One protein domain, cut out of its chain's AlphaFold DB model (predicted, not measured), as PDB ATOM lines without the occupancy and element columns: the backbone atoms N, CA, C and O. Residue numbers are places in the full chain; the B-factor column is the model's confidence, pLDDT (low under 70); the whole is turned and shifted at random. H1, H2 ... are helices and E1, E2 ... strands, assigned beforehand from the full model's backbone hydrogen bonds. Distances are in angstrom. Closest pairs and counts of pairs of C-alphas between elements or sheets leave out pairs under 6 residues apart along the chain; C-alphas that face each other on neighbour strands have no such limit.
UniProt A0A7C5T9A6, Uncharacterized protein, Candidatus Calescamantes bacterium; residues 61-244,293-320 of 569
ATOM      1  N   GLN A  61     191.156 119.746 179.195       57.44
ATOM      2  CA  GLN A  61     190.584 118.621 178.412       57.44
ATOM      3  C   GLN A  61     189.555 119.036 177.340       57.44
ATOM      4  O   GLN A  61     189.314 118.297 176.389       57.44
ATOM      5  N   SER A  62     188.972 120.222 177.471       54.78
ATOM      6  CA  SER A  62     188.292 120.951 176.405       54.78
ATOM      7  C   SER A  62     189.034 122.268 176.249       54.78
ATOM      8  O   SER A  62     189.162 122.951 177.262       54.78
ATOM      9  N   VAL A  63     189.494 122.647 175.048       50.34
ATOM     10  CA  VAL A  63     189.956 124.027 174.806       50.34
ATOM     11  C   VAL A  63     188.775 124.922 175.192       50.34
ATOM     12  O   VAL A  63     187.750 124.874 174.509       50.34
ATOM     13  N   PRO A  64     188.831 125.614 176.340       44.56
ATOM     14  CA  PRO A  64     187.669 126.309 176.861       44.56
ATOM     15  C   PRO A  64     187.429 127.545 175.997       44.56
ATOM     16  O   PRO A  64     188.209 127.828 175.088       44.56
ATOM     17  N   GLU A  65     186.342 128.267 176.262       46.81
ATOM     18  CA  GLU A  65     185.854 129.473 175.570       46.81
ATOM     19  C   GLU A  65     186.825 130.690 175.599       46.81
ATOM     20  O   GLU A  65     186.427 131.833 175.822       46.81
ATOM     21  N   GLY A  66     188.108 130.458 175.325       52.38
ATOM     22  CA  GLY A  66     189.206 131.405 175.277       52.38
ATOM     23  C   GLY A  66     190.089 131.279 176.509       52.38
ATOM     24  O   GLY A  66     189.744 131.788 177.571       52.38
ATOM     25  N   VAL A  67     191.278 130.691 176.356       59.53
ATOM     26  CA  VAL A  67     192.403 131.137 177.185       59.53
ATOM     27  C   VAL A  67     192.576 132.633 176.915       59.53
ATOM     28  O   VAL A  67     192.400 133.089 175.784       59.53
ATOM     29  N   GLN A  68     192.785 133.416 177.968       78.38
ATOM     30  CA  GLN A  68     192.720 134.873 177.897       78.38
ATOM     31  C   GLN A  68     194.074 135.458 178.273       78.38
ATOM     32  O   GLN A  68     194.636 135.152 179.325       78.38
ATOM     33  N   TRP A  69     194.587 136.302 177.387       87.69
ATOM     34  CA  TRP A  69     195.861 136.988 177.540       87.69
ATOM     35  C   TRP A  69     195.736 138.421 177.061       87.69
ATOM     36  O   TRP A  69     194.902 138.745 176.209       87.69
ATOM     37  N   ASP A  70     196.614 139.274 177.557       90.50
ATOM     38  CA  ASP A  70     196.838 140.610 177.034       90.50
ATOM     39  C   ASP A  70     198.306 140.981 177.196       90.50
ATOM     40  O   ASP A  70     199.006 140.393 178.021       90.50
ATOM     41  N   PHE A  71     198.779 141.920 176.384       93.38
ATOM     42  CA  PHE A  71     200.130 142.435 176.537       93.38
ATOM     43  C   PHE A  71     200.213 143.900 176.141       93.38
ATOM     44  O   PHE A  71     199.393 144.395 175.365       93.38
ATOM     45  N   THR A  72     201.209 144.572 176.695       93.94
ATOM     46  CA  THR A  72     201.557 145.959 176.406       93.94
ATOM     47  C   THR A  72     203.080 146.100 176.348       93.94
ATOM     48  O   THR A  72     203.803 145.172 176.725       93.94
ATOM     49  N   LEU A  73     203.551 147.231 175.833       91.38
ATOM     50  CA  LEU A  73     204.959 147.616 175.783       91.38
ATOM     51  C   LEU A  73     205.114 148.917 176.572       91.38
ATOM     52  O   LEU A  73     204.214 149.760 176.516       91.38
ATOM     53  N   ASP A  74     206.211 149.070 177.309       89.38
ATOM     54  CA  ASP A  74     206.568 150.369 177.881       89.38
ATOM     55  C   ASP A  74     207.227 151.288 176.834       89.38
ATOM     56  O   ASP A  74     207.313 150.969 175.646       89.38
ATOM     57  N   ASN A  75     207.695 152.454 177.282       87.00
ATOM     58  CA  ASN A  75     208.356 153.436 176.423       87.00
ATOM     59  C   ASN A  75     209.741 152.982 175.916       87.00
ATOM     60  O   ASN A  75     210.297 153.640 175.040       87.00
ATOM     61  N   GLU A  76     210.294 151.894 176.456       85.56
ATOM     62  CA  GLU A  76     211.564 151.278 176.051       85.56
ATOM     63  C   GLU A  76     211.346 149.967 175.271       85.56
ATOM     64  O   GLU A  76     212.291 149.223 175.009       85.56
ATOM     65  N   ASP A  77     210.100 149.687 174.868       87.69
ATOM     66  CA  ASP A  77     209.677 148.472 174.166       87.69
ATOM     67  C   ASP A  77     209.865 147.163 174.960       87.69
ATOM     68  O   ASP A  77     209.871 146.063 174.385       87.69
ATOM     69  N   VAL A  78     209.951 147.254 176.290       89.06
ATOM     70  CA  VAL A  78     209.944 146.095 177.184       89.06
ATOM     71  C   VAL A  78     208.524 145.519 177.243       89.06
ATOM     72  O   VAL A  78     207.557 146.254 177.463       89.06
ATOM     73  N   PRO A  79     208.350 144.199 177.040       92.38
ATOM     74  CA  PRO A  79     207.038 143.576 177.037       92.38
ATOM     75  C   PRO A  79     206.524 143.252 178.441       92.38
ATOM     76  O   PRO A  79     207.226 142.701 179.292       92.38
ATOM     77  N   TYR A  80     205.231 143.500 178.626       94.62
ATOM     78  CA  TYR A  80     204.475 143.194 179.833       94.62
ATOM     79  C   TYR A  80     203.254 142.374 179.451       94.62
ATOM     80  O   TYR A  80     202.406 142.829 178.685       94.62
ATOM     81  N   ILE A  81     203.167 141.148 179.956       95.00
ATOM     82  CA  ILE A  81     202.180 140.161 179.520       95.00
ATOM     83  C   ILE A  81     201.388 139.673 180.725       95.00
ATOM     84  O   ILE A  81     201.953 139.348 181.766       95.00
ATOM     85  N   SER A  82     200.073 139.569 180.559       94.50
ATOM     86  CA  SER A  82     199.180 138.963 181.537       94.50
ATOM     87  C   SER A  82     198.456 137.768 180.926       94.50
ATOM     88  O   SER A  82     197.912 137.869 179.825       94.50
ATOM     89  N   ILE A  83     198.465 136.634 181.629       91.06
ATOM     90  CA  ILE A  83     197.859 135.374 181.181       91.06
ATOM     91  C   ILE A  83     197.026 134.795 182.318       91.06
ATOM     92  O   ILE A  83     197.512 134.639 183.436       91.06
ATOM     93  N   PHE A  84     195.783 134.431 182.018       85.75
ATOM     94  CA  PHE A  84     194.958 133.654 182.933       85.75
ATOM     95  C   PHE A  84     195.162 132.154 182.698       85.75
ATOM     96  O   PHE A  84     194.838 131.641 181.625       85.75
ATOM     97  N   ASP A  85     195.678 131.450 183.707       81.88
ATOM     98  CA  ASP A  85     195.768 129.991 183.706       81.88
ATOM     99  C   ASP A  85     194.513 129.392 184.347       81.88
ATOM    100  O   ASP A  85     194.359 129.362 185.571       81.88
ATOM    101  N   GLU A  86     193.606 128.895 183.506       74.81
ATOM    102  CA  GLU A  86     192.324 128.354 183.949       74.81
ATOM    103  C   GLU A  86     192.451 127.095 184.812       74.81
ATOM    104  O   GLU A  86     191.618 126.884 185.694       74.81
ATOM    105  N   LEU A  87     193.487 126.275 184.604       75.94
ATOM    106  CA  LEU A  87     193.665 125.043 185.377       75.94
ATOM    107  C   LEU A  87     194.082 125.337 186.813       75.94
ATOM    108  O   LEU A  87     193.600 124.681 187.737       75.94
ATOM    109  N   SER A  88     194.971 126.313 187.005       74.69
ATOM    110  CA  SER A  88     195.384 126.733 188.344       74.69
ATOM    111  C   SER A  88     194.492 127.820 188.947       74.69
ATOM    112  O   SER A  88     194.587 128.070 190.147       74.69
ATOM    113  N   GLY A  89     193.633 128.457 188.143       76.06
ATOM    114  CA  GLY A  89     192.811 129.595 188.554       76.06
ATOM    115  C   GLY A  89     193.630 130.856 188.843       76.06
ATOM    116  O   GLY A  89     193.161 131.713 189.591       76.06
ATOM    117  N   ARG A  90     194.853 130.951 188.300       80.19
ATOM    118  CA  ARG A  90     195.827 132.005 188.621       80.19
ATOM    119  C   ARG A  90     195.932 133.047 187.519       80.19
ATOM    120  O   ARG A  90     195.945 132.720 186.331       80.19
ATOM    121  N   LEU A  91     196.138 134.291 187.943       88.50
ATOM    122  CA  LEU A  91     196.581 135.378 187.087       88.50
ATOM    123  C   LEU A  91     198.113 135.435 187.088       88.50
ATOM    124  O   LEU A  91     198.745 135.670 188.119       88.50
ATOM    125  N   LEU A  92     198.714 135.192 185.930       91.75
ATOM    126  CA  LEU A  92     200.159 135.226 185.738       91.75
ATOM    127  C   LEU A  92     200.563 136.531 185.059       91.75
ATOM    128  O   LEU A  92     199.868 137.027 184.168       91.75
ATOM    129  N   TYR A  93     201.707 137.056 185.473       94.69
ATOM    130  CA  TYR A  93     202.350 138.221 184.891       94.69
ATOM    131  C   TYR A  93     203.772 137.869 184.471       94.69
ATOM    132  O   TYR A  93     204.509 137.256 185.244       94.69
ATOM    133  N   TYR A  94     204.151 138.291 183.270       94.69
ATOM    134  CA  TYR A  94     205.483 138.092 182.713       94.69
ATOM    135  C   TYR A  94     206.056 139.412 182.211       94.69
ATOM    136  O   TYR A  94     205.368 140.183 181.540       94.69
ATOM    137  N   THR A  95     207.330 139.639 182.505       92.56
ATOM    138  CA  THR A  95     208.144 140.714 181.926       92.56
ATOM    139  C   THR A  95     209.597 140.252 181.821       92.56
ATOM    140  O   THR A  95     209.921 139.149 182.271       92.56
ATOM    141  N   ILE A  96     210.451 141.063 181.209       86.81
ATOM    142  CA  ILE A  96     211.882 140.791 181.081       86.81
ATOM    143  C   ILE A  96     212.608 141.462 182.253       86.81
ATOM    144  O   ILE A  96     212.314 142.608 182.583       86.81
ATOM    145  N   ASP A  97     213.511 140.741 182.913       78.62
ATOM    146  CA  ASP A  97     214.360 141.305 183.966       78.62
ATOM    147  C   ASP A  97     215.625 141.988 183.413       78.62
ATOM    148  O   ASP A  97     215.912 141.942 182.216       78.62
ATOM    149  N   ASP A  98     216.423 142.600 184.294       75.62
ATOM    150  CA  ASP A  98     217.677 143.277 183.920       75.62
ATOM    151  C   ASP A  98     218.702 142.332 183.252       75.62
ATOM    152  O   ASP A  98     219.634 142.783 182.582       75.62
ATOM    153  N   GLY A  99     218.554 141.014 183.441       72.81
ATOM    154  CA  GLY A  99     219.371 139.973 182.818       72.81
ATOM    155  C   GLY A  99     218.890 139.558 181.426       72.81
ATOM    156  O   GLY A  99     219.593 138.819 180.733       72.81
ATOM    157  N   GLY A 100     217.726 140.041 180.986       76.38
ATOM    158  CA  GLY A 100     217.107 139.652 179.724       76.38
ATOM    159  C   GLY A 100     216.311 138.345 179.798       76.38
ATOM    160  O   GLY A 100     215.960 137.802 178.744       76.38
ATOM    161  N   GLU A 101     216.036 137.827 180.998       83.00
ATOM    162  CA  GLU A 101     215.275 136.598 181.219       83.00
ATOM    163  C   GLU A 101     213.798 136.893 181.516       83.00
ATOM    164  O   GLU A 101     213.434 137.941 182.051       83.00
ATOM    165  N   TRP A 102     212.916 135.952 181.163       88.31
ATOM    166  CA  TRP A 102     211.502 136.057 181.518       88.31
ATOM    167  C   TRP A 102     211.307 135.824 183.010       88.31
ATOM    168  O   TRP A 102     211.592 134.744 183.530       88.31
ATOM    169  N   LYS A 103     210.714 136.809 183.677       90.25
ATOM    170  CA  LYS A 103     210.323 136.726 185.077       90.25
ATOM    171  C   LYS A 103     208.820 136.505 185.198       90.25
ATOM    172  O   LYS A 103     208.032 137.371 184.821       90.25
ATOM    173  N   GLU A 104     208.430 135.371 185.775       92.31
ATOM    174  CA  GLU A 104     207.048 135.100 186.186       92.31
ATOM    175  C   GLU A 104     206.776 135.717 187.566       92.31
ATOM    176  O   GLU A 104     207.513 135.472 188.522       92.31
ATOM    177  N   ASN A 105     205.672 136.450 187.699       90.88
ATOM    178  CA  ASN A 105     205.063 136.762 188.989       90.88
ATOM    179  C   ASN A 105     203.605 136.297 189.008       90.88
ATOM    180  O   ASN A 105     202.894 136.354 188.003       90.88
ATOM    181  N   LYS A 106     203.141 135.888 190.187       88.12
ATOM    182  CA  LYS A 106     201.727 135.588 190.427       88.12
ATOM    183  C   LYS A 106     201.043 136.853 190.912       88.12
ATOM    184  O   LYS A 106     201.488 137.452 191.890       88.12
ATOM    185  N   VAL A 107     199.977 137.236 190.228       87.50
ATOM    186  CA  VAL A 107     199.130 138.374 190.588       87.50
ATOM    187  C   VAL A 107     197.895 137.826 191.282       87.50
ATOM    188  O   VAL A 107     197.377 136.796 190.858       87.50
ATOM    189  N   ASP A 108     197.439 138.502 192.338       79.94
ATOM    190  CA  ASP A 108     196.221 138.130 193.076       79.94
ATOM    191  C   ASP A 108     196.138 136.618 193.372       79.94
ATOM    192  O   ASP A 108     195.250 135.924 192.865       79.94
ATOM    193  N   PRO A 109     197.131 136.056 194.094       72.12
ATOM    194  CA  PRO A 109     197.187 134.621 194.318       72.12
ATOM    195  C   PRO A 109     195.932 134.156 195.074       72.12
ATOM    196  O   PRO A 109     195.501 134.830 196.009       72.12
ATOM    197  N   PRO A 110     195.353 132.999 194.711       64.19
ATOM    198  CA  PRO A 110     194.168 132.488 195.386       64.19
ATOM    199  C   PRO A 110     194.452 132.219 196.873       64.19
ATOM    200  O   PRO A 110     195.496 131.664 197.224       64.19
ATOM    201  N   GLU A 111     193.513 132.588 197.743       58.72
ATOM    202  CA  GLU A 111     193.582 132.319 199.182       58.72
ATOM    203  C   GLU A 111     193.275 130.840 199.497       58.72
ATOM    204  O   GLU A 111     192.155 130.363 199.293       58.72
ATOM    205  N   GLY A 112     194.245 130.117 200.068       55.44
ATOM    206  CA  GLY A 112     194.058 128.761 200.609       55.44
ATOM    207  C   GLY A 112     193.833 127.642 199.574       55.44
ATOM    208  O   GLY A 112     194.053 127.811 198.379       55.44
ATOM    209  N   ASP A 113     193.402 126.466 200.053       46.16
ATOM    210  CA  ASP A 113     193.223 125.228 199.259       46.16
ATOM    211  C   ASP A 113     191.898 125.164 198.457       46.16
ATOM    212  O   ASP A 113     191.568 124.135 197.860       46.16
ATOM    213  N   PHE A 114     191.097 126.234 198.442       44.22
ATOM    214  CA  PHE A 114     189.786 126.254 197.781       44.22
ATOM    215  C   PHE A 114     189.849 126.897 196.388       44.22
ATOM    216  O   PHE A 114     190.587 127.846 196.153       44.22
ATOM    217  N   GLY A 115     189.042 126.370 195.456       49.41
ATOM    218  CA  GLY A 115     189.068 126.665 194.013       49.41
ATOM    219  C   GLY A 115     188.624 128.068 193.585       49.41
ATOM    220  O   GLY A 115     187.732 128.191 192.754       49.41
ATOM    221  N   TYR A 116     189.212 129.122 194.138       57.12
ATOM    222  CA  TYR A 116     189.069 130.498 193.669       57.12
ATOM    223  C   TYR A 116     189.545 130.640 192.213       57.12
ATOM    224  O   TYR A 116     190.472 129.951 191.790       57.12
ATOM    225  N   ILE A 117     188.907 131.521 191.436       62.66
ATOM    226  CA  ILE A 117     189.382 131.874 190.094       62.66
ATOM    227  C   ILE A 117     189.702 133.365 190.082       62.66
ATOM    228  O   ILE A 117     188.782 134.182 190.067       62.66
ATOM    229  N   ALA A 118     190.991 133.700 190.048       66.56
ATOM    230  CA  ALA A 118     191.485 135.058 189.866       66.56
ATOM    231  C   ALA A 118     191.878 135.269 188.401       66.56
ATOM    232  O   ALA A 118     192.594 134.446 187.837       66.56
ATOM    233  N   GLY A 119     191.480 136.385 187.789       70.19
ATOM    234  CA  GLY A 119     192.178 136.859 186.590       70.19
ATOM    235  C   GLY A 119     191.545 136.593 185.230       70.19
ATOM    236  O   GLY A 119     192.222 136.821 184.232       70.19
ATOM    237  N   LYS A 120     190.284 136.155 185.135       78.00
ATOM    238  CA  LYS A 120     189.613 136.005 183.830       78.00
ATOM    239  C   LYS A 120     189.618 137.334 183.058       78.00
ATOM    240  O   LYS A 120     189.378 138.399 183.620       78.00
ATOM    241  N   SER A 121     189.840 137.259 181.753       79.62
ATOM    242  CA  SER A 121     189.875 138.365 180.790       79.62
ATOM    243  C   SER A 121     190.828 139.489 181.213       79.62
ATOM    244  O   SER A 121     190.375 140.626 181.356       79.62
ATOM    245  N   PRO A 122     192.127 139.221 181.442       88.69
ATOM    246  CA  PRO A 122     193.028 140.263 181.901       88.69
ATOM    247  C   PRO A 122     193.201 141.341 180.831       88.69
ATOM    248  O   PRO A 122     193.253 141.056 179.632       88.69
ATOM    249  N   ASN A 123     193.274 142.589 181.278       91.31
ATOM    250  CA  ASN A 123     193.561 143.760 180.467       91.31
ATOM    251  C   ASN A 123     194.744 144.488 181.084       91.31
ATOM    252  O   ASN A 123     194.610 144.976 182.203       91.31
ATOM    253  N   ILE A 124     195.869 144.539 180.375       94.38
ATOM    254  CA  ILE A 124     197.115 145.130 180.872       94.38
ATOM    255  C   ILE A 124     197.448 146.399 180.093       94.38
ATOM    256  O   ILE A 124     197.375 146.423 178.865       94.38
ATOM    257  N   PHE A 125     197.772 147.464 180.814       94.06
ATOM    258  CA  PHE A 125     198.101 148.772 180.254       94.06
ATOM    259  C   PHE A 125     198.850 149.617 181.286       94.06
ATOM    260  O   PHE A 125     198.880 149.291 182.475       94.06
ATOM    261  N   PHE A 126     199.431 150.726 180.831       93.31
ATOM    262  CA  PHE A 126     200.096 151.688 181.701       93.31
ATOM    263  C   PHE A 126     199.149 152.793 182.173       93.31
ATOM    264  O   PHE A 126     198.346 153.324 181.402       93.31
ATOM    265  N   VAL A 127     199.288 153.164 183.442       92.44
ATOM    266  CA  VAL A 127     198.718 154.368 184.048       92.44
ATOM    267  C   VAL A 127     199.877 155.145 184.660       92.44
ATOM    268  O   VAL A 127     200.448 154.708 185.656       92.44
ATOM    269  N   ASN A 128     200.219 156.300 184.083       88.00
ATOM    270  CA  ASN A 128     201.337 157.136 184.548       88.00
ATOM    271  C   ASN A 128     202.624 156.308 184.777       88.00
ATOM    272  O   ASN A 128     203.149 156.278 185.888       88.00
ATOM    273  N   ASP A 129     203.053 155.570 183.749       87.75
ATOM    274  CA  ASP A 129     204.244 154.698 183.744       87.75
ATOM    275  C   ASP A 129     204.233 153.526 184.746       87.75
ATOM    276  O   ASP A 129     205.228 152.821 184.895       87.75
ATOM    277  N   ARG A 130     203.097 153.243 185.394       91.56
ATOM    278  CA  ARG A 130     202.904 152.035 186.208       91.56
ATOM    279  C   ARG A 130     202.015 151.031 185.494       91.56
ATOM    280  O   ARG A 130     201.022 151.403 184.870       91.56
ATOM    281  N   VAL A 131     202.355 149.749 185.604       94.19
ATOM    282  CA  VAL A 131     201.534 148.657 185.071       94.19
ATOM    283  C   VAL A 131     200.290 148.480 185.925       94.19
ATOM    284  O   VAL A 131     200.379 148.268 187.135       94.19
ATOM    285  N   HIS A 132     199.137 148.493 185.263       95.50
ATOM    286  CA  HIS A 132     197.851 148.116 185.830       95.50
ATOM    287  C   HIS A 132     197.287 146.915 185.059       95.50
ATOM    288  O   HIS A 132     197.431 146.810 183.838       95.50
ATOM    289  N   ILE A 133     196.622 146.010 185.776       95.38
ATOM    290  CA  ILE A 133     195.881 144.876 185.233       95.38
ATOM    291  C   ILE A 133     194.453 144.939 185.763       95.38
ATOM    292  O   ILE A 133     194.224 144.851 186.968       95.38
ATOM    293  N   VAL A 134     193.479 145.040 184.862       92.19
ATOM    294  CA  VAL A 134     192.055 144.932 185.198       92.19
ATOM    295  C   VAL A 134     191.535 143.579 184.745       92.19
ATOM    296  O   VAL A 134     191.735 143.177 183.597       92.19
ATOM    297  N   TYR A 135     190.865 142.871 185.645       88.50
ATOM    298  CA  TYR A 135     190.457 141.492 185.420       88.50
ATOM    299  C   TYR A 135     189.167 141.141 186.155       88.50
ATOM    300  O   TYR A 135     188.719 141.825 187.076       88.50
ATOM    301  N   LEU A 136     188.571 140.036 185.726       83.38
ATOM    302  CA  LEU A 136     187.402 139.428 186.331       83.38
ATOM    303  C   LEU A 136     187.844 138.327 187.300       83.38
ATOM    304  O   LEU A 136     188.475 137.347 186.910       83.38
ATOM    305  N   SER A 137     187.477 138.472 188.563       80.88
ATOM    306  CA  SER A 137     187.700 137.486 189.614       80.88
ATOM    307  C   SER A 137     186.382 136.852 190.066       80.88
ATOM    308  O   SER A 137     185.305 137.422 189.874       80.88
ATOM    309  N   SER A 138     186.429 135.661 190.659       73.81
ATOM    310  CA  SER A 138     185.267 135.027 191.288       73.81
ATOM    311  C   SER A 138     185.666 134.222 192.519       73.81
ATOM    312  O   SER A 138     186.570 133.385 192.459       73.81
ATOM    313  N   SER A 139     184.919 134.421 193.607       62.12
ATOM    314  CA  SER A 139     184.997 133.582 194.799       62.12
ATOM    315  C   SER A 139     184.256 132.266 194.553       62.12
ATOM    316  O   SER A 139     183.063 132.263 194.253       62.12
ATOM    317  N   ARG A 140     184.942 131.124 194.699       53.66
ATOM    318  CA  ARG A 140     184.262 129.838 194.966       53.66
ATOM    319  C   ARG A 140     184.097 129.569 196.471       53.66
ATOM    320  O   ARG A 140     183.517 128.543 196.822       53.66
ATOM    321  N   LYS A 141     184.604 130.458 197.340       40.94
ATOM    322  CA  LYS A 141     184.697 130.291 198.804       40.94
ATOM    323  C   LYS A 141     183.311 130.207 199.456       40.94
ATOM    324  O   LYS A 141     183.122 129.421 200.379       40.94
ATOM    325  N   ASP A 142     182.305 130.877 198.895       40.22
ATOM    326  CA  ASP A 142     181.100 131.175 199.684       40.22
ATOM    327  C   ASP A 142     179.934 130.208 199.501       40.22
ATOM    328  O   ASP A 142     178.895 130.377 200.132       40.22
ATOM    329  N   LYS A 143     180.024 129.215 198.600       42.72
ATOM    330  CA  LYS A 143     178.821 128.494 198.118       42.72
ATOM    331  C   LYS A 143     177.678 129.454 197.729       42.72
ATOM    332  O   LYS A 143     176.539 129.006 197.634       42.72
ATOM    333  N   ILE A 144     177.968 130.737 197.488       43.25
ATOM    334  CA  ILE A 144     177.097 131.705 196.837       43.25
ATOM    335  C   ILE A 144     177.411 131.523 195.357       43.25
ATOM    336  O   ILE A 144     178.405 132.051 194.858       43.25
ATOM    337  N   PRO A 145     176.645 130.697 194.631       45.00
ATOM    338  CA  PRO A 145     176.888 130.528 193.214       45.00
ATOM    339  C   PRO A 145     176.596 131.893 192.574       45.00
ATOM    340  O   PRO A 145     175.530 132.444 192.849       45.00
ATOM    341  N   ARG A 146     177.471 132.380 191.675       57.12
ATOM    342  CA  ARG A 146     177.216 133.480 190.706       57.12
ATOM    343  C   ARG A 146     177.701 134.904 191.036       57.12
ATOM    344  O   ARG A 146     177.278 135.829 190.343       57.12
ATOM    345  N   MET A 147     178.590 135.129 192.006       64.38
ATOM    346  CA  MET A 147     179.213 136.457 192.198       64.38
ATOM    347  C   MET A 147     180.582 136.547 191.510       64.38
ATOM    348  O   MET A 147     181.457 135.708 191.731       64.38
ATOM    349  N   ARG A 148     180.770 137.570 190.668       76.44
ATOM    350  CA  ARG A 148     182.057 137.932 190.064       76.44
ATOM    351  C   ARG A 148     182.442 139.354 190.470       76.44
ATOM    352  O   ARG A 148     181.582 140.189 190.733       76.44
ATOM    353  N   PHE A 149     183.733 139.640 190.487       80.38
ATOM    354  CA  PHE A 149     184.282 140.940 190.846       80.38
ATOM    355  C   PHE A 149     185.158 141.453 189.720       80.38
ATOM    356  O   PHE A 149     185.924 140.698 189.129       80.38
ATOM    357  N   ILE A 150     185.065 142.743 189.444       84.81
ATOM    358  CA  ILE A 150     186.062 143.448 188.653       84.81
ATOM    359  C   ILE A 150     187.101 143.936 189.631       84.81
ATOM    360  O   ILE A 150     186.773 144.696 190.544       84.81
ATOM    361  N   LYS A 151     188.326 143.464 189.451       87.69
ATOM    362  CA  LYS A 151     189.464 143.853 190.268       87.69
ATOM    363  C   LYS A 151     190.472 144.607 189.420       87.69
ATOM    364  O   LYS A 151     190.593 144.391 188.212       87.69
ATOM    365  N   GLU A 152     191.186 145.493 190.087       91.62
ATOM    366  CA  GLU A 152     192.359 146.175 189.566       91.62
ATOM    367  C   GLU A 152     193.553 145.733 190.404       91.62
ATOM    368  O   GLU A 152     193.501 145.787 191.634       91.62
ATOM    369  N   ALA A 153     194.610 145.288 189.734       93.31
ATOM    370  CA  ALA A 153     195.917 145.074 190.327       93.31
ATOM    371  C   ALA A 153     196.916 146.044 189.704       93.31
ATOM    372  O   ALA A 153     196.863 146.291 188.502       93.31
ATOM    373  N   PHE A 154     197.848 146.559 190.492       94.62
ATOM    374  CA  PHE A 154     198.946 147.371 189.977       94.62
ATOM    375  C   PHE A 154     200.236 147.087 190.736       94.62
ATOM    376  O   PHE A 154     200.214 146.578 191.861       94.62
ATOM    377  N   LEU A 155     201.357 147.393 190.087       91.38
ATOM    378  CA  LEU A 155     202.679 147.270 190.683       91.38
ATOM    379  C   LEU A 155     203.019 148.572 191.418       91.38
ATOM    380  O   LEU A 155     203.019 149.644 190.809       91.38
ATOM    381  N   ASP A 156     203.275 148.483 192.721       90.19
ATOM    382  CA  ASP A 156     203.687 149.640 193.511       90.19
ATOM    383  C   ASP A 156     205.157 150.021 193.273       90.19
ATOM    384  O   ASP A 156     205.909 149.325 192.583       90.19
ATOM    385  N   SER A 157     205.569 151.145 193.854       89.38
ATOM    386  CA  SER A 157     206.930 151.684 193.778       89.38
ATOM    387  C   SER A 157     208.035 150.725 194.251       89.38
ATOM    388  O   SER A 157     209.202 150.932 193.914       89.38
ATOM    389  N   LEU A 158     207.696 149.669 194.997       89.44
ATOM    390  CA  LEU A 158     208.622 148.640 195.476       89.44
ATOM    391  C   LEU A 158     208.573 147.354 194.637       89.44
ATOM    392  O   LEU A 158     209.259 146.383 194.963       89.44
ATOM    393  N   GLY A 159     207.778 147.322 193.568       86.75
ATOM    394  CA  GLY A 159     207.599 146.129 192.745       86.75
ATOM    395  C   GLY A 159     206.647 145.099 193.360       86.75
ATOM    396  O   GLY A 159     206.717 143.922 192.998       86.75
ATOM    397  N   ILE A 160     205.786 145.503 194.300       90.62
ATOM    398  CA  ILE A 160     204.836 144.624 194.987       90.62
ATOM    399  C   ILE A 160     203.432 144.836 194.411       90.62
ATOM    400  O   ILE A 160     202.992 145.961 194.180       90.62
ATOM    401  N   TRP A 161     202.707 143.739 194.184       92.56
ATOM    402  CA  TRP A 161     201.334 143.792 193.686       92.56
ATOM    403  C   TRP A 161     200.350 144.256 194.761       92.56
ATOM    404  O   TRP A 161     200.245 143.659 195.839       92.56
ATOM    405  N   ARG A 162     199.573 145.283 194.422       91.62
ATOM    406  CA  ARG A 162     198.437 145.783 195.202       91.62
ATOM    407  C   ARG A 162     197.144 145.553 194.444       91.62
ATOM    408  O   ARG A 162     197.116 145.746 193.230       91.62
ATOM    409  N   CYS A 163     196.100 145.130 195.148       88.31
ATOM    410  CA  CYS A 163     194.827 144.730 194.557       88.31
ATOM    411  C   CYS A 163     193.655 145.410 195.254       88.31
ATOM    412  O   CYS A 163     193.699 145.689 196.450       88.31
ATOM    413  N   ARG A 164     192.590 145.653 194.491       84.94
ATOM    414  CA  ARG A 164     191.291 146.050 195.036       84.94
ATOM    415  C   ARG A 164     190.137 145.566 194.178       84.94
ATOM    416  O   ARG A 164     190.257 145.468 192.952       84.94
ATOM    417  N   ILE A 165     188.987 145.376 194.812       83.12
ATOM    418  CA  ILE A 165     187.686 145.271 194.148       83.12
ATOM    419  C   ILE A 165     187.229 146.660 193.682       83.12
ATOM    420  O   ILE A 165     187.085 147.587 194.471       83.12
ATOM    421  N   VAL A 166     186.963 146.783 192.382       81.88
ATOM    422  CA  VAL A 166     186.397 147.984 191.746       81.88
ATOM    423  C   VAL A 166     184.874 147.906 191.711       81.88
ATOM    424  O   VAL A 166     184.185 148.879 192.000       81.88
ATOM    425  N   MET A 167     184.330 146.752 191.319       79.00
ATOM    426  CA  MET A 167     182.893 146.586 191.107       79.00
ATOM    427  C   MET A 167     182.459 145.137 191.338       79.00
ATOM    428  O   MET A 167     183.141 144.195 190.930       79.00
ATOM    429  N   ARG A 168     181.278 144.959 191.937       76.38
ATOM    430  CA  ARG A 168     180.567 143.674 191.997       76.38
ATOM    431  C   ARG A 168     179.760 143.459 190.715       76.38
ATOM    432  O   ARG A 168     179.053 144.355 190.266       76.38
ATOM    433  N   SER A 169     179.835 142.259 190.152       66.25
ATOM    434  CA  SER A 169     179.104 141.843 188.955       66.25
ATOM    435  C   SER A 169     178.386 140.524 189.223       66.25
ATOM    436  O   SER A 169     179.021 139.502 189.485       66.25
ATOM    437  N   GLN A 170     177.060 140.498 189.104       62.66
ATOM    438  CA  GLN A 170     176.335 139.229 189.116       62.66
ATOM    439  C   GLN A 170     176.585 138.491 187.792       62.66
ATOM    440  O   GLN A 170     176.537 139.088 186.717       62.66
ATOM    441  N   GLU A 171     176.862 137.186 187.849       55.09
ATOM    442  CA  GLU A 171     177.246 136.366 186.683       55.09
ATOM    443  C   GLU A 171     176.169 136.331 185.581       55.09
ATOM    444  O   GLU A 171     176.474 136.100 184.413       55.09
ATOM    445  N   GLN A 172     174.910 136.596 185.944       53.78
ATOM    446  CA  GLN A 172     173.783 136.667 185.010       53.78
ATOM    447  C   GLN A 172     173.554 138.064 184.425       53.78
ATOM    448  O   GLN A 172     172.770 138.178 183.491       53.78
ATOM    449  N   GLU A 173     174.201 139.107 184.946       58.28
ATOM    450  CA  GLU A 173     173.939 140.487 184.530       58.28
ATOM    451  C   GLU A 173     174.969 140.985 183.522       58.28
ATOM    452  O   GLU A 173     174.569 141.469 182.473       58.28
ATOM    453  N   PHE A 174     176.276 140.793 183.751       64.12
ATOM    454  CA  PHE A 174     177.303 141.379 182.876       64.12
ATOM    455  C   PHE A 174     178.452 140.423 182.522       64.12
ATOM    456  O   PHE A 174     178.932 139.647 183.350       64.12
ATOM    457  N   LYS A 175     178.958 140.529 181.288       70.56
ATOM    458  CA  LYS A 175     180.228 139.954 180.835       70.56
ATOM    459  C   LYS A 175     181.250 141.078 180.661       70.56
ATOM    460  O   LYS A 175     181.067 141.968 179.834       70.56
ATOM    461  N   PHE A 176     182.327 141.026 181.446       75.00
ATOM    462  CA  PHE A 176     183.478 141.917 181.298       75.00
ATOM    463  C   PHE A 176     184.195 141.645 179.980       75.00
ATOM    464  O   PHE A 176     184.408 140.478 179.626       75.00
ATOM    465  N   VAL A 177     184.551 142.710 179.263       73.75
ATOM    466  CA  VAL A 177     185.070 142.574 177.905       73.75
ATOM    467  C   VAL A 177     186.479 143.118 177.744       73.75
ATOM    468  O   VAL A 177     187.390 142.364 177.405       73.75
ATOM    469  N   LYS A 178     186.662 144.416 177.975       79.31
ATOM    470  CA  LYS A 178     187.940 145.109 177.798       79.31
ATOM    471  C   LYS A 178     188.001 146.276 178.778       79.31
ATOM    472  O   LYS A 178     186.971 146.875 179.085       79.31
ATOM    473  N   ALA A 179     189.200 146.610 179.230       86.44
ATOM    474  CA  ALA A 179     189.478 147.850 179.937       86.44
ATOM    475  C   ALA A 179     190.699 148.542 179.326       86.44
ATOM    476  O   ALA A 179     191.581 147.869 178.789       86.44
ATOM    477  N   LEU A 180     190.737 149.871 179.406       88.88
ATOM    478  CA  LEU A 180     191.910 150.677 179.077       88.88
ATOM    479  C   LEU A 180     191.967 151.953 179.909       88.88
ATOM    480  O   LEU A 180     190.958 152.392 180.457       88.88
ATOM    481  N   PHE A 181     193.133 152.586 179.951       90.50
ATOM    482  CA  PHE A 181     193.313 153.897 180.563       90.50
ATOM    483  C   PHE A 181     193.077 155.033 179.558       90.50
ATOM    484  O   PHE A 181     193.641 155.030 178.465       90.50
ATOM    485  N   SER A 182     192.253 156.017 179.921       87.81
ATOM    486  CA  SER A 182     192.064 157.255 179.157       87.81
ATOM    487  C   SER A 182     192.927 158.365 179.771       87.81
ATOM    488  O   SER A 182     192.601 158.850 180.860       87.81
ATOM    489  N   PRO A 183     193.995 158.819 179.086       84.19
ATOM    490  CA  PRO A 183     194.862 159.874 179.610       84.19
ATOM    491  C   PRO A 183     194.143 161.228 179.717       84.19
ATOM    492  O   PRO A 183     194.454 162.017 180.602       84.19
ATOM    493  N   VAL A 184     193.141 161.484 178.870       86.06
ATOM    494  CA  VAL A 184     192.366 162.738 178.864       86.06
ATOM    495  C   VAL A 184     191.458 162.860 180.085       86.06
ATOM    496  O   VAL A 184     191.343 163.927 180.690       86.06
ATOM    497  N   SER A 185     190.787 161.767 180.454       81.56
ATOM    498  CA  SER A 185     189.925 161.745 181.641       81.56
ATOM    499  C   SER A 185     190.696 161.438 182.927       81.56
ATOM    500  O   SER A 185     190.209 161.747 184.014       81.56
ATOM    501  N   GLY A 186     191.882 160.830 182.823       86.81
ATOM    502  CA  GLY A 186     192.612 160.279 183.965       86.81
ATOM    503  C   GLY A 186     191.892 159.087 184.608       86.81
ATOM    504  O   GLY A 186     192.115 158.796 185.782       86.81
ATOM    505  N   LYS A 187     190.994 158.423 183.870       88.00
ATOM    506  CA  LYS A 187     190.153 157.319 184.353       88.00
ATOM    507  C   LYS A 187     190.436 156.049 183.561       88.00
ATOM    508  O   LYS A 187     190.799 156.089 182.385       88.00
ATOM    509  N   ILE A 188     190.221 154.910 184.203       88.75
ATOM    510  CA  ILE A 188     190.135 153.618 183.534       88.75
ATOM    511  C   ILE A 188     188.707 153.452 183.025       88.75
ATOM    512  O   ILE A 188     187.743 153.640 183.766       88.75
ATOM    513  N   LEU A 189     188.592 153.111 181.746       85.62
ATOM    514  CA  LEU A 189     187.353 152.851 181.036       85.62
ATOM    515  C   LEU A 189     187.216 151.342 180.831       85.62
ATOM    516  O   LEU A 189     188.029 150.736 180.136       85.62
ATOM    517  N   ALA A 190     186.192 150.737 181.422       83.00
ATOM    518  CA  ALA A 190     185.890 149.315 181.316       83.00
ATOM    519  C   ALA A 190     184.545 149.092 180.619       83.00
ATOM    520  O   ALA A 190     183.548 149.729 180.950       83.00
ATOM    521  N   VAL A 191     184.513 148.178 179.652       77.31
ATOM    522  CA  VAL A 191     183.321 147.861 178.861       77.31
ATOM    523  C   VAL A 191     182.730 146.528 179.299       77.31
ATOM    524  O   VAL A 191     183.431 145.516 179.422       77.31
ATOM    525  N   PHE A 192     181.414 146.544 179.488       74.19
ATOM    526  CA  PHE A 192     180.601 145.419 179.924       74.19
ATOM    527  C   PHE A 192     179.488 145.165 178.922       74.19
ATOM    528  O   PHE A 192     178.843 146.108 178.462       74.19
ATOM    529  N   LEU A 193     179.241 143.892 178.635       68.31
ATOM    530  CA  LEU A 193     178.055 143.453 177.913       68.31
ATOM    531  C   LEU A 193     177.011 142.954 178.911       68.31
ATOM    532  O   LEU A 193     177.315 142.066 179.700       68.31
ATOM    533  N   ASP A 194     175.793 143.479 178.853       61.94
ATOM    534  CA  ASP A 194     174.661 142.949 179.610       61.94
ATOM    535  C   ASP A 194     174.174 141.636 178.975       61.94
ATOM    536  O   ASP A 194     173.774 141.607 177.807       61.94
ATOM    537  N   ASN A 195     174.219 140.541 179.733       56.53
ATOM    538  CA  ASN A 195     173.867 139.207 179.242       56.53
ATOM    539  C   ASN A 195     172.356 139.029 179.009       56.53
ATOM    540  O   ASN A 195     171.965 138.171 178.217       56.53
ATOM    541  N   ASN A 196     171.508 139.806 179.689       53.12
ATOM    542  CA  ASN A 196     170.052 139.702 179.580       53.12
ATOM    543  C   ASN A 196     169.483 140.655 178.527       53.12
ATOM    544  O   ASN A 196     168.455 140.349 177.923       53.12
ATOM    545  N   GLU A 197     170.137 141.800 178.324       48.28
ATOM    546  CA  GLU A 197     169.624 142.892 177.489       48.28
ATOM    547  C   GLU A 197     170.480 143.168 176.241       48.28
ATOM    548  O   GLU A 197     170.138 144.044 175.458       48.28
ATOM    549  N   GLY A 198     171.604 142.467 176.021       51.97
ATOM    550  CA  GLY A 198     172.486 142.736 174.870       51.97
ATOM    551  C   GLY A 198     173.001 144.185 174.827       51.97
ATOM    552  O   GLY A 198     173.310 144.714 173.759       51.97
ATOM    553  N   ALA A 199     173.043 144.848 175.983       55.06
ATOM    554  CA  ALA A 199     173.385 146.254 176.142       55.06
ATOM    555  C   ALA A 199     174.878 146.440 176.424       55.06
ATOM    556  O   ALA A 199     175.508 145.573 177.027       55.06
ATOM    557  N   LEU A 200     175.440 147.590 176.040       64.00
ATOM    558  CA  LEU A 200     176.821 147.940 176.380       64.00
ATOM    559  C   LEU A 200     176.840 149.008 177.464       64.00
ATOM    560  O   LEU A 200     176.236 150.072 177.337       64.00
ATOM    561  N   SER A 201     177.577 148.719 178.529       70.62
ATOM    562  CA  SER A 201     177.833 149.662 179.610       70.62
ATOM    563  C   SER A 201     179.308 150.022 179.633       70.62
ATOM    564  O   SER A 201     180.171 149.144 179.562       70.62
ATOM    565  N   LEU A 202     179.587 151.317 179.739       75.81
ATOM    566  CA  LEU A 202     180.921 151.837 179.977       75.81
ATOM    567  C   LEU A 202     181.017 152.234 181.443       75.81
ATOM    568  O   LEU A 202     180.223 153.016 181.954       75.81
ATOM    569  N   VAL A 203     182.003 151.700 182.131       78.81
ATOM    570  CA  VAL A 203     182.263 152.006 183.528       78.81
ATOM    571  C   VAL A 203     183.561 152.783 183.591       78.81
ATOM    572  O   VAL A 203     184.583 152.314 183.096       78.81
ATOM    573  N   ALA A 204     183.513 153.970 184.184       82.19
ATOM    574  CA  ALA A 204     184.684 154.804 184.387       82.19
ATOM    575  C   ALA A 204     185.026 154.885 185.877       82.19
ATOM    576  O   ALA A 204     184.168 155.211 186.702       82.19
ATOM    577  N   PHE A 205     186.283 154.616 186.221       84.88
ATOM    578  CA  PHE A 205     186.780 154.682 187.596       84.88
ATOM    579  C   PHE A 205     188.199 155.256 187.655       84.88
ATOM    580  O   PHE A 205     188.968 155.154 186.702       84.88
ATOM    581  N   SER A 206     188.543 155.914 188.764       87.38
ATOM    582  CA  SER A 206     189.907 156.416 188.988       87.38
ATOM    583  C   SER A 206     190.873 155.247 189.173       87.38
ATOM    584  O   SER A 206     190.500 154.329 189.896       87.38
ATOM    585  N   PRO A 207     192.096 155.280 188.618       90.50
ATOM    586  CA  PRO A 207     193.115 154.268 188.893       90.50
ATOM    587  C   PRO A 207     193.458 154.156 190.382       90.50
ATOM    588  O   PRO A 207     193.365 155.140 191.125       90.50
ATOM    589  N   ALA A 208     193.875 152.967 190.811       87.94
ATOM    590  CA  ALA A 208     194.322 152.713 192.178       87.94
ATOM    591  C   ALA A 208     195.574 153.526 192.552       87.94
ATOM    592  O   ALA A 208     196.392 153.851 191.693       87.94
ATOM    593  N   GLN A 209     195.712 153.850 193.843       88.19
ATOM    594  CA  GLN A 209     196.887 154.518 194.417       88.19
ATOM    595  C   GLN A 209     197.458 153.693 195.574       88.19
ATOM    596  O   GLN A 209     196.726 152.949 196.229       88.19
ATOM    597  N   GLU A 210     198.760 153.830 195.830       89.00
ATOM    598  CA  GLU A 210     199.494 153.041 196.837       89.00
ATOM    599  C   GLU A 210     198.974 153.246 198.259       89.00
ATOM    600  O   GLU A 210     198.852 152.274 199.000       89.00
ATOM    601  N   GLU A 211     198.639 154.488 198.613       85.06
ATOM    602  CA  GLU A 211     198.248 154.891 199.969       85.06
ATOM    603  C   GLU A 211     196.985 154.166 200.465       85.06
ATOM    604  O   GLU A 211     196.910 153.807 201.638       85.06
ATOM    605  N   ASP A 212     196.052 153.864 199.554       80.50
ATOM    606  CA  ASP A 212     194.715 153.352 199.882       80.50
ATOM    607  C   ASP A 212     194.448 151.928 199.362       80.50
ATOM    608  O   ASP A 212     193.315 151.447 199.429       80.50
ATOM    609  N   THR A 213     195.454 151.248 198.798       85.69
ATOM    610  CA  THR A 213     195.261 149.915 198.204       85.69
ATOM    611  C   THR A 213     196.076 148.851 198.939       85.69
ATOM    612  O   THR A 213     197.304 148.979 199.004       85.69
ATOM    613  N   PRO A 214     195.442 147.790 199.476       86.75
ATOM    614  CA  PRO A 214     196.148 146.726 200.178       86.75
ATOM    615  C   PRO A 214     196.995 145.872 199.229       86.75
ATOM    616  O   PRO A 214     196.861 145.914 198.001       86.75
ATOM    617  N   PHE A 215     197.882 145.070 199.813       88.75
ATOM    618  CA  PHE A 215     198.612 144.056 199.062       88.75
ATOM    619  C   PHE A 215     197.653 142.969 198.573       88.75
ATOM    620  O   PHE A 215     196.725 142.582 199.283       88.75
ATOM    621  N   CYS A 216     197.901 142.445 197.375       82.94
ATOM    622  CA  CYS A 216     197.110 141.338 196.847       82.94
ATOM    623  C   CYS A 216     197.155 140.112 197.777       82.94
ATOM    624  O   CYS A 216     198.219 139.757 198.286       82.94
ATOM    625  N   GLY A 217     196.015 139.440 197.953       71.19
ATOM    626  CA  GLY A 217     195.888 138.245 198.798       71.19
ATOM    627  C   GLY A 217     195.774 138.514 200.305       71.19
ATOM    628  O   GLY A 217     195.832 137.568 201.088       71.19
ATOM    629  N   GLN A 218     195.646 139.776 200.727       71.69
ATOM    630  CA  GLN A 218     195.098 140.102 202.047       71.69
ATOM    631  C   GLN A 218     193.567 140.053 201.990       71.69
ATOM    632  O   GLN A 218     193.009 140.356 200.937       71.69
ATOM    633  N   ASP A 219     192.911 139.705 203.108       61.12
ATOM    634  CA  ASP A 219     191.446 139.667 203.210       61.12
ATOM    635  C   ASP A 219     190.866 141.041 202.815       61.12
ATOM    636  O   ASP A 219     190.881 142.000 203.593       61.12
ATOM    637  N   GLU A 220     190.384 141.147 201.577       61.72
ATOM    638  CA  GLU A 220     189.664 142.318 201.088       61.72
ATOM    639  C   GLU A 220     188.217 142.230 201.601       61.72
ATOM    640  O   GLU A 220     187.581 141.179 201.457       61.72
ATOM    641  N   PRO A 221     187.656 143.299 202.195       58.28
ATOM    642  CA  PRO A 221     186.263 143.275 202.613       58.28
ATOM    643  C   PRO A 221     185.378 143.040 201.384       58.28
ATOM    644  O   PRO A 221     185.496 143.726 200.367       58.28
ATOM    645  N   GLU A 222     184.494 142.037 201.461       55.97
ATOM    646  CA  GLU A 222     183.633 141.673 200.330       55.97
ATOM    647  C   GLU A 222     182.783 142.865 199.885       55.97
ATOM    648  O   GLU A 222     182.486 143.017 198.693       55.97
ATOM    649  N   GLU A 223     182.328 143.662 200.854       55.31
ATOM    650  CA  GLU A 223     181.685 144.953 200.650       55.31
ATOM    651  C   GLU A 223     182.761 146.034 200.689       55.31
ATOM    652  O   GLU A 223     183.419 146.176 201.718       55.31
ATOM    653  N   PRO A 224     182.958 146.807 199.609       55.66
ATOM    654  CA  PRO A 224     183.833 147.962 199.697       55.66
ATOM    655  C   PRO A 224     183.232 148.906 200.751       55.66
ATOM    656  O   PRO A 224     182.173 149.484 200.521       55.66
ATOM    657  N   GLU A 225     183.878 149.029 201.921       44.19
ATOM    658  CA  GLU A 225     183.386 149.807 203.082       44.19
ATOM    659  C   GLU A 225     183.067 151.269 202.724       44.19
ATOM    660  O   GLU A 225     182.266 151.927 203.384       44.19
ATOM    661  N   ASN A 226     183.640 151.744 201.619       47.31
ATOM    662  CA  ASN A 226     183.195 152.905 200.876       47.31
ATOM    663  C   ASN A 226     182.849 152.435 199.461       47.31
ATOM    664  O   ASN A 226     183.764 152.062 198.725       47.31
ATOM    665  N   GLU A 227     181.574 152.466 199.058       47.84
ATOM    666  CA  GLU A 227     181.203 152.363 197.641       47.84
ATOM    667  C   GLU A 227     182.002 153.432 196.886       47.84
ATOM    668  O   GLU A 227     181.662 154.619 196.908       47.84
ATOM    669  N   GLN A 228     183.126 153.045 196.273       53.75
ATOM    670  CA  GLN A 228     183.868 153.958 195.422       53.75
ATOM    671  C   GLN A 228     182.880 154.469 194.382       53.75
ATOM    672  O   GLN A 228     182.106 153.685 193.827       53.75
ATOM    673  N   LYS A 229     182.879 155.783 194.136       53.44
ATOM    674  CA  LYS A 229     182.054 156.385 193.086       53.44
ATOM    675  C   LYS A 229     182.517 155.842 191.736       53.44
ATOM    676  O   LYS A 229     183.369 156.419 191.066       53.44
ATOM    677  N   VAL A 230     181.967 154.701 191.357       56.59
ATOM    678  CA  VAL A 230     182.093 154.130 190.032       56.59
ATOM    679  C   VAL A 230     181.071 154.852 189.170       56.59
ATOM    680  O   VAL A 230     179.861 154.724 189.368       56.59
ATOM    681  N   ASN A 231     181.552 155.639 188.211       54.16
ATOM    682  CA  ASN A 231     180.666 156.321 187.283       54.16
ATOM    683  C   ASN A 231     180.261 155.323 186.201       54.16
ATOM    684  O   ASN A 231     180.987 155.080 185.235       54.16
ATOM    685  N   VAL A 232     179.093 154.708 186.387       57.06
ATOM    686  CA  VAL A 232     178.494 153.822 185.387       57.06
ATOM    687  C   VAL A 232     177.850 154.679 184.300       57.06
ATOM    688  O   VAL A 232     176.713 155.149 184.423       57.06
ATOM    689  N   ILE A 233     178.591 154.873 183.213       57.69
ATOM    690  CA  ILE A 233     178.130 155.539 182.001       57.69
ATOM    691  C   ILE A 233     177.387 154.504 181.160       57.69
ATOM    692  O   ILE A 233     177.943 153.730 180.379       57.69
ATOM    693  N   PHE A 234     176.075 154.481 181.330       52.47
ATOM    694  CA  PHE A 234     175.227 153.665 180.483       52.47
ATOM    695  C   PHE A 234     175.205 154.252 179.070       52.47
ATOM    696  O   PHE A 234     174.785 155.395 178.887       52.47
ATOM    697  N   LEU A 235     175.654 153.477 178.082       51.53
ATOM    698  CA  LEU A 235     175.679 153.908 176.683       51.53
ATOM    699  C   LEU A 235     174.367 153.584 175.939       51.53
ATOM    700  O   LEU A 235     174.192 154.035 174.809       51.53
ATOM    701  N   GLY A 236     173.430 152.862 176.573       39.69
ATOM    702  CA  GLY A 236     172.135 152.457 176.005       39.69
ATOM    703  C   GLY A 236     171.973 150.935 175.864       39.69
ATOM    704  O   GLY A 236     172.971 150.217 175.788       39.69
ATOM    705  N   ASN A 237     170.731 150.430 175.748       39.06
ATOM    706  CA  ASN A 237     170.515 149.062 175.243       39.06
ATOM    707  C   ASN A 237     170.613 149.057 173.719       39.06
ATOM    708  O   ASN A 237     169.927 149.828 173.044       39.06
ATOM    709  N   ILE A 238     171.433 148.167 173.163       38.34
ATOM    710  CA  ILE A 238     171.638 148.063 171.718       38.34
ATOM    711  C   ILE A 238     170.595 147.104 171.143       38.34
ATOM    712  O   ILE A 238     170.790 145.895 171.142       38.34
ATOM    713  N   HIS A 239     169.475 147.641 170.651       39.53
ATOM    714  CA  HIS A 239     168.456 146.861 169.942       39.53
ATOM    715  C   HIS A 239     167.836 147.655 168.792       39.53
ATOM    716  O   HIS A 239     167.146 148.640 169.037       39.53
ATOM    717  N   TYR A 240     168.002 147.180 167.556       35.81
ATOM    718  CA  TYR A 240     167.423 147.803 166.362       35.81
ATOM    719  C   TYR A 240     166.170 147.096 165.851       35.81
ATOM    720  O   TYR A 240     166.094 145.869 165.824       35.81
ATOM    721  N   PHE A 241     165.256 147.898 165.298       27.89
ATOM    722  CA  PHE A 241     164.272 147.468 164.303       27.89
ATOM    723  C   PHE A 241     164.698 147.985 162.922       27.89
ATOM    724  O   PHE A 241     165.226 149.090 162.794       27.89
ATOM    725  N   GLY A 242     164.526 147.155 161.893       23.88
ATOM    726  CA  GLY A 242     165.104 147.366 160.566       23.88
ATOM    727  C   GLY A 242     164.618 148.630 159.855       23.88
ATOM    728  O   GLY A 242     163.422 148.773 159.646       23.88
ATOM    729  N   GLN A 243     165.570 149.489 159.457       23.16
ATOM    730  CA  GLN A 243     165.553 150.387 158.276       23.16
ATOM    731  C   GLN A 243     166.785 151.326 158.190       23.16
ATOM    732  O   GLN A 243     166.743 152.342 157.507       23.16
ATOM    733  N   GLY A 244     167.918 150.993 158.824       24.61
ATOM    734  CA  GLY A 244     169.166 151.757 158.647       24.61
ATOM    735  C   GLY A 244     169.381 152.933 159.609       24.61
ATOM    736  O   GLY A 244     170.326 153.687 159.412       24.61
ATOM    737  N   ILE A 293     171.737 138.937 166.558       53.69
ATOM    738  CA  ILE A 293     170.384 138.873 165.982       53.69
ATOM    739  C   ILE A 293     170.419 139.361 164.536       53.69
ATOM    740  O   ILE A 293     169.860 138.726 163.644       53.69
ATOM    741  N   LEU A 294     171.079 140.496 164.307       52.34
ATOM    742  CA  LEU A 294     171.241 141.063 162.970       52.34
ATOM    743  C   LEU A 294     172.383 140.425 162.180       52.34
ATOM    744  O   LEU A 294     172.469 140.659 160.971       52.34
ATOM    745  N   ASP A 295     173.242 139.671 162.871       64.50
ATOM    746  CA  ASP A 295     174.532 139.214 162.366       64.50
ATOM    747  C   ASP A 295     175.314 140.402 161.786       64.50
ATOM    748  O   ASP A 295     175.705 140.393 160.626       64.50
ATOM    749  N   TYR A 296     175.460 141.478 162.567       66.75
ATOM    750  CA  TYR A 296     176.085 142.739 162.145       66.75
ATOM    751  C   TYR A 296     177.148 143.179 163.143       66.75
ATOM    752  O   TYR A 296     176.944 143.082 164.348       66.75
ATOM    753  N   SER A 297     178.236 143.760 162.645       72.00
ATOM    754  CA  SER A 297     179.193 144.477 163.492       72.00
ATOM    755  C   SER A 297     178.996 145.990 163.409       72.00
ATOM    756  O   SER A 297     178.573 146.523 162.380       72.00
ATOM    757  N   PHE A 298     179.324 146.688 164.491       73.81
ATOM    758  CA  PHE A 298     179.235 148.137 164.637       73.81
ATOM    759  C   PHE A 298     180.518 148.681 165.248       73.81
ATOM    760  O   PHE A 298     181.089 148.068 166.142       73.81
ATOM    761  N   TRP A 299     180.933 149.855 164.796       79.69
ATOM    762  CA  TRP A 299     181.986 150.647 165.406       79.69
ATOM    763  C   TRP A 299     181.357 151.813 166.166       79.69
ATOM    764  O   TRP A 299     180.493 152.514 165.634       79.69
ATOM    765  N   ILE A 300     181.769 151.991 167.414       77.50
ATOM    766  CA  ILE A 300     181.224 152.974 168.345       77.50
ATOM    767  C   ILE A 300     182.353 153.908 168.749       77.50
ATOM    768  O   ILE A 300     183.418 153.440 169.134       77.50
ATOM    769  N   GLU A 301     182.127 155.217 168.673       80.75
ATOM    770  CA  GLU A 301     183.109 156.244 169.039       80.75
ATOM    771  C   GLU A 301     182.549 157.180 170.101       80.75
ATOM    772  O   GLU A 301     181.406 157.628 169.999       80.75
ATOM    773  N   LEU A 302     183.381 157.522 171.078       80.19
ATOM    774  CA  LEU A 302     183.097 158.448 172.166       80.19
ATOM    775  C   LEU A 302     184.174 159.530 172.205       80.19
ATOM    776  O   LEU A 302     185.360 159.222 172.088       80.19
ATOM    777  N   PHE A 303     183.772 160.781 172.418       85.19
ATOM    778  CA  PHE A 303     184.709 161.875 172.674       85.19
ATOM    779  C   PHE A 303     185.200 161.788 174.120       85.19
ATOM    780  O   PHE A 303     184.388 161.767 175.048       85.19
ATOM    781  N   GLN A 304     186.516 161.750 174.330       84.19
ATOM    782  CA  GLN A 304     187.061 161.634 175.687       84.19
ATOM    783  C   GLN A 304     186.766 162.880 176.535       84.19
ATOM    784  O   GLN A 304     186.547 162.756 177.740       84.19
ATOM    785  N   ASP A 305     186.670 164.056 175.912       83.19
ATOM    786  CA  ASP A 305     186.263 165.292 176.590       83.19
ATOM    787  C   ASP A 305     184.820 165.231 177.105       83.19
ATOM    788  O   ASP A 305     184.569 165.612 178.248       83.19
ATOM    789  N   ASP A 306     183.886 164.695 176.312       79.44
ATOM    790  CA  ASP A 306     182.484 164.536 176.726       79.44
ATOM    791  C   ASP A 306     182.368 163.533 177.885       79.44
ATOM    792  O   ASP A 306     181.616 163.759 178.836       79.44
ATOM    793  N   ILE A 307     183.152 162.446 177.848       79.06
ATOM    794  CA  ILE A 307     183.271 161.503 178.970       79.06
ATOM    795  C   ILE A 307     183.787 162.234 180.217       79.06
ATOM    796  O   ILE A 307     183.205 162.105 181.293       79.06
ATOM    797  N   ASN A 308     184.859 163.016 180.084       80.44
ATOM    798  CA  ASN A 308     185.486 163.733 181.194       80.44
ATOM    799  C   ASN A 308     184.535 164.768 181.819       80.44
ATOM    800  O   ASN A 308     184.401 164.830 183.041       80.44
ATOM    801  N   GLN A 309     183.836 165.555 180.998       77.94
ATOM    802  CA  GLN A 309     182.830 166.517 181.461       77.94
ATOM    803  C   GLN A 309     181.677 165.819 182.186       77.94
ATOM    804  O   GLN A 309     181.272 166.255 183.264       77.94
ATOM    805  N   TYR A 310     181.184 164.708 181.634       76.94
ATOM    806  CA  TYR A 310     180.137 163.918 182.271       76.94
ATOM    807  C   TYR A 310     180.574 163.397 183.645       76.94
ATOM    808  O   TYR A 310     179.878 163.621 184.635       76.94
ATOM    809  N   ILE A 311     181.762 162.793 183.728       75.31
ATOM    810  CA  ILE A 311     182.342 162.288 184.979       75.31
ATOM    811  C   ILE A 311     182.481 163.406 186.015       75.31
ATOM    812  O   ILE A 311     182.004 163.256 187.138       75.31
ATOM    813  N   LYS A 312     183.062 164.551 185.635       76.25
ATOM    814  CA  LYS A 312     183.213 165.711 186.528       76.25
ATOM    815  C   LYS A 312     181.867 166.197 187.063       76.25
ATOM    816  O   LYS A 312     181.770 166.515 188.245       76.25
ATOM    817  N   SER A 313     180.830 166.226 186.228       71.56
ATOM    818  CA  SER A 313     179.493 166.656 186.653       71.56
ATOM    819  C   SER A 313     178.851 165.706 187.674       71.56
ATOM    820  O   SER A 313     178.265 166.164 188.656       71.56
ATOM    821  N   GLU A 314     178.989 164.389 187.480       71.56
ATOM    822  CA  GLU A 314     178.444 163.374 188.392       71.56
ATOM    823  C   GLU A 314     179.238 163.359 189.712       71.56
ATOM    824  O   GLU A 314     178.663 163.246 190.798       71.56
ATOM    825  N   GLU A 315     180.560 163.569 189.652       70.75
ATOM    826  CA  GLU A 315     181.429 163.639 190.831       70.75
ATOM    827  C   GLU A 315     181.171 164.890 191.681       70.75
ATOM    828  O   GLU A 315     181.023 164.767 192.903       70.75
ATOM    829  N   ASN A 316     181.062 166.063 191.043       67.19
ATOM    830  CA  ASN A 316     180.910 167.360 191.709       67.19
ATOM    831  C   ASN A 316     179.513 167.602 192.300       67.19
ATOM    832  O   ASN A 316     179.348 168.571 193.041       67.19
ATOM    833  N   GLN A 317     178.502 166.786 191.963       59.12
ATOM    834  CA  GLN A 317     177.095 166.942 192.381       59.12
ATOM    835  C   GLN A 317     176.499 168.354 192.186       59.12
ATOM    836  O   GLN A 317     175.412 168.645 192.689       59.12
ATOM    837  N   LYS A 318     177.157 169.242 191.430       52.50
ATOM    838  CA  LYS A 318     176.587 170.526 191.032       52.50
ATOM    839  C   LYS A 318     175.466 170.221 190.051       52.50
ATOM    840  O   LYS A 318     175.717 169.763 188.940       52.50
ATOM    841  N   SER A 319     174.227 170.434 190.493       51.50
ATOM    842  CA  SER A 319     173.009 169.977 189.816       51.50
ATOM    843  C   SER A 319     172.872 170.444 188.368       51.50
ATOM    844  O   SER A 319     172.154 169.790 187.612       51.50
ATOM    845  N   ASP A 320     173.576 171.512 187.991       56.53
ATOM    846  CA  ASP A 320     173.301 172.277 186.777       56.53
ATOM    847  C   ASP A 320     174.308 172.037 185.638       56.53
ATOM    848  O   ASP A 320     174.012 172.385 184.499       56.53
TER     849      ASP A 320
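What this domain is: This is residues 61 to 244 and 293 to 320 of the 569 residues of an uncharacterized protein of Candidatus Calescamantes bacterium (UniProt A0A7C5T9A6). Three four-stranded sheets stand one after another like three neighbouring blades of an incomplete propeller; their first strands E1, E5 and E9 lie close together, and the blades fan out toward E4, E8 and E12. H1 packs across the third blade, the long link of residues 206 to 230 runs past the E8 edge of the second, and residues 295 to 301, mostly in E13, stick out free. The printed part has 212 residues, with the named elements in the order E1 to E13 and then H1; each sheet is antiparallel, its strands in chain order, E1 E2 E3 E4, E5 E6 E7 E8 and E9 E10 E11 E12. The class is mostly strand. The whole is compact, with a radius of gyration of the C-alphas of 18.1 A and spans of 57 by 41 by 37 A.

Where its parts are: Begin at C-alpha 68, at (192.720, 134.873, 177.897), where E1, residues 68 to 73, sets out. After it come E2, residues 79 to 85, E3, residues 90 to 96, and E4, residues 102 to 107. Next find C-alpha 117 at (189.382, 131.874, 190.094): E5, residues 117 to 127, is the longest strand by residues, 25.1 A from first to last C-alpha, and bends by 72 degrees at residue 121. E6, residues 130 to 138, spans 25.0 A, E7, residues 147 to 155, spans 25.9 A, and E8, residues 161 to 170, spans 25.8 A and bends by 56 degrees at residue 167. E9, residues 174 to 182, spans 22.0 A and bends by 60 degrees at residue 177; E10, residues 187 to 194, spans 21.7 A. E11 is residues 200 to 205 and E12 residues 231 to 234. Past the cut, E13, residues 296 to 303, spans 23.5 A, and H1, residues 304 to 316, spans 18.1 A and ends with C-alpha 316 at (180.910, 167.360, 191.709).

How they stand to each other: Each of the three sheets is a meander, each strand the antiparallel neighbour of the one before, and each is strongly twisted. In the first, look for N 70 and O 82 at 3.0 A between E1 and E2, N 83 and O 92 at 2.9 A between E2 and E3, and N 105 and O 93 at 2.8 A between E3 and E4, within hydrogen-bond range. In the second, look for N 123 and O 134 at 2.8 A between E5 and E6, N 135 and O 151 at 3.0 A between E6 and E7, and N 154 and O 162 at 2.9 A between E7 and E8, within hydrogen-bond range. In the third, N 180 and O 189 at 2.9 A between E9 and E10, N 190 and O 203 at 2.8 A between E10 and E11, and N 233 and O 202 at 2.8 A between E11 and E12 are within hydrogen-bond range. The sheets form a stack of sheets, face to face in turn. Between first and second, the closest C-alphas of E1 and E5 are those of Gln 68 and Ser 121, 5.4 A apart; between second and third, those of E5 and E9 are Asn 123 and Ala 179, 5.8 A apart. H1 is on the third sheet at a height of 9.3 A, making two layers, a helix on one face of a sheet; it runs across the strands, at 63 degrees to E11 on the local plane. Its closest C-alphas to E12 are those of Ile 311 and Asn 231, 6.6 A apart. In H1 every O i to N i+4 pair is within hydrogen-bond range. E13 pairs with no named strand, and E13 and H1 meet only through their link.

The domain as a whole: The C-alphas farthest apart are those of Gly 99 and Gln 243, 60.1 A. Residues 245 to 292 are not printed, and C-alphas 244 and 293 stand 14.9 A apart across the cut. Of the links printed whole, E11 to E12, with 25 residues, is long. The mean pLDDT of the printed part is 73.2; 74 residues are under 70, among them 219 to 244, 110 to 118 and 139 to 147.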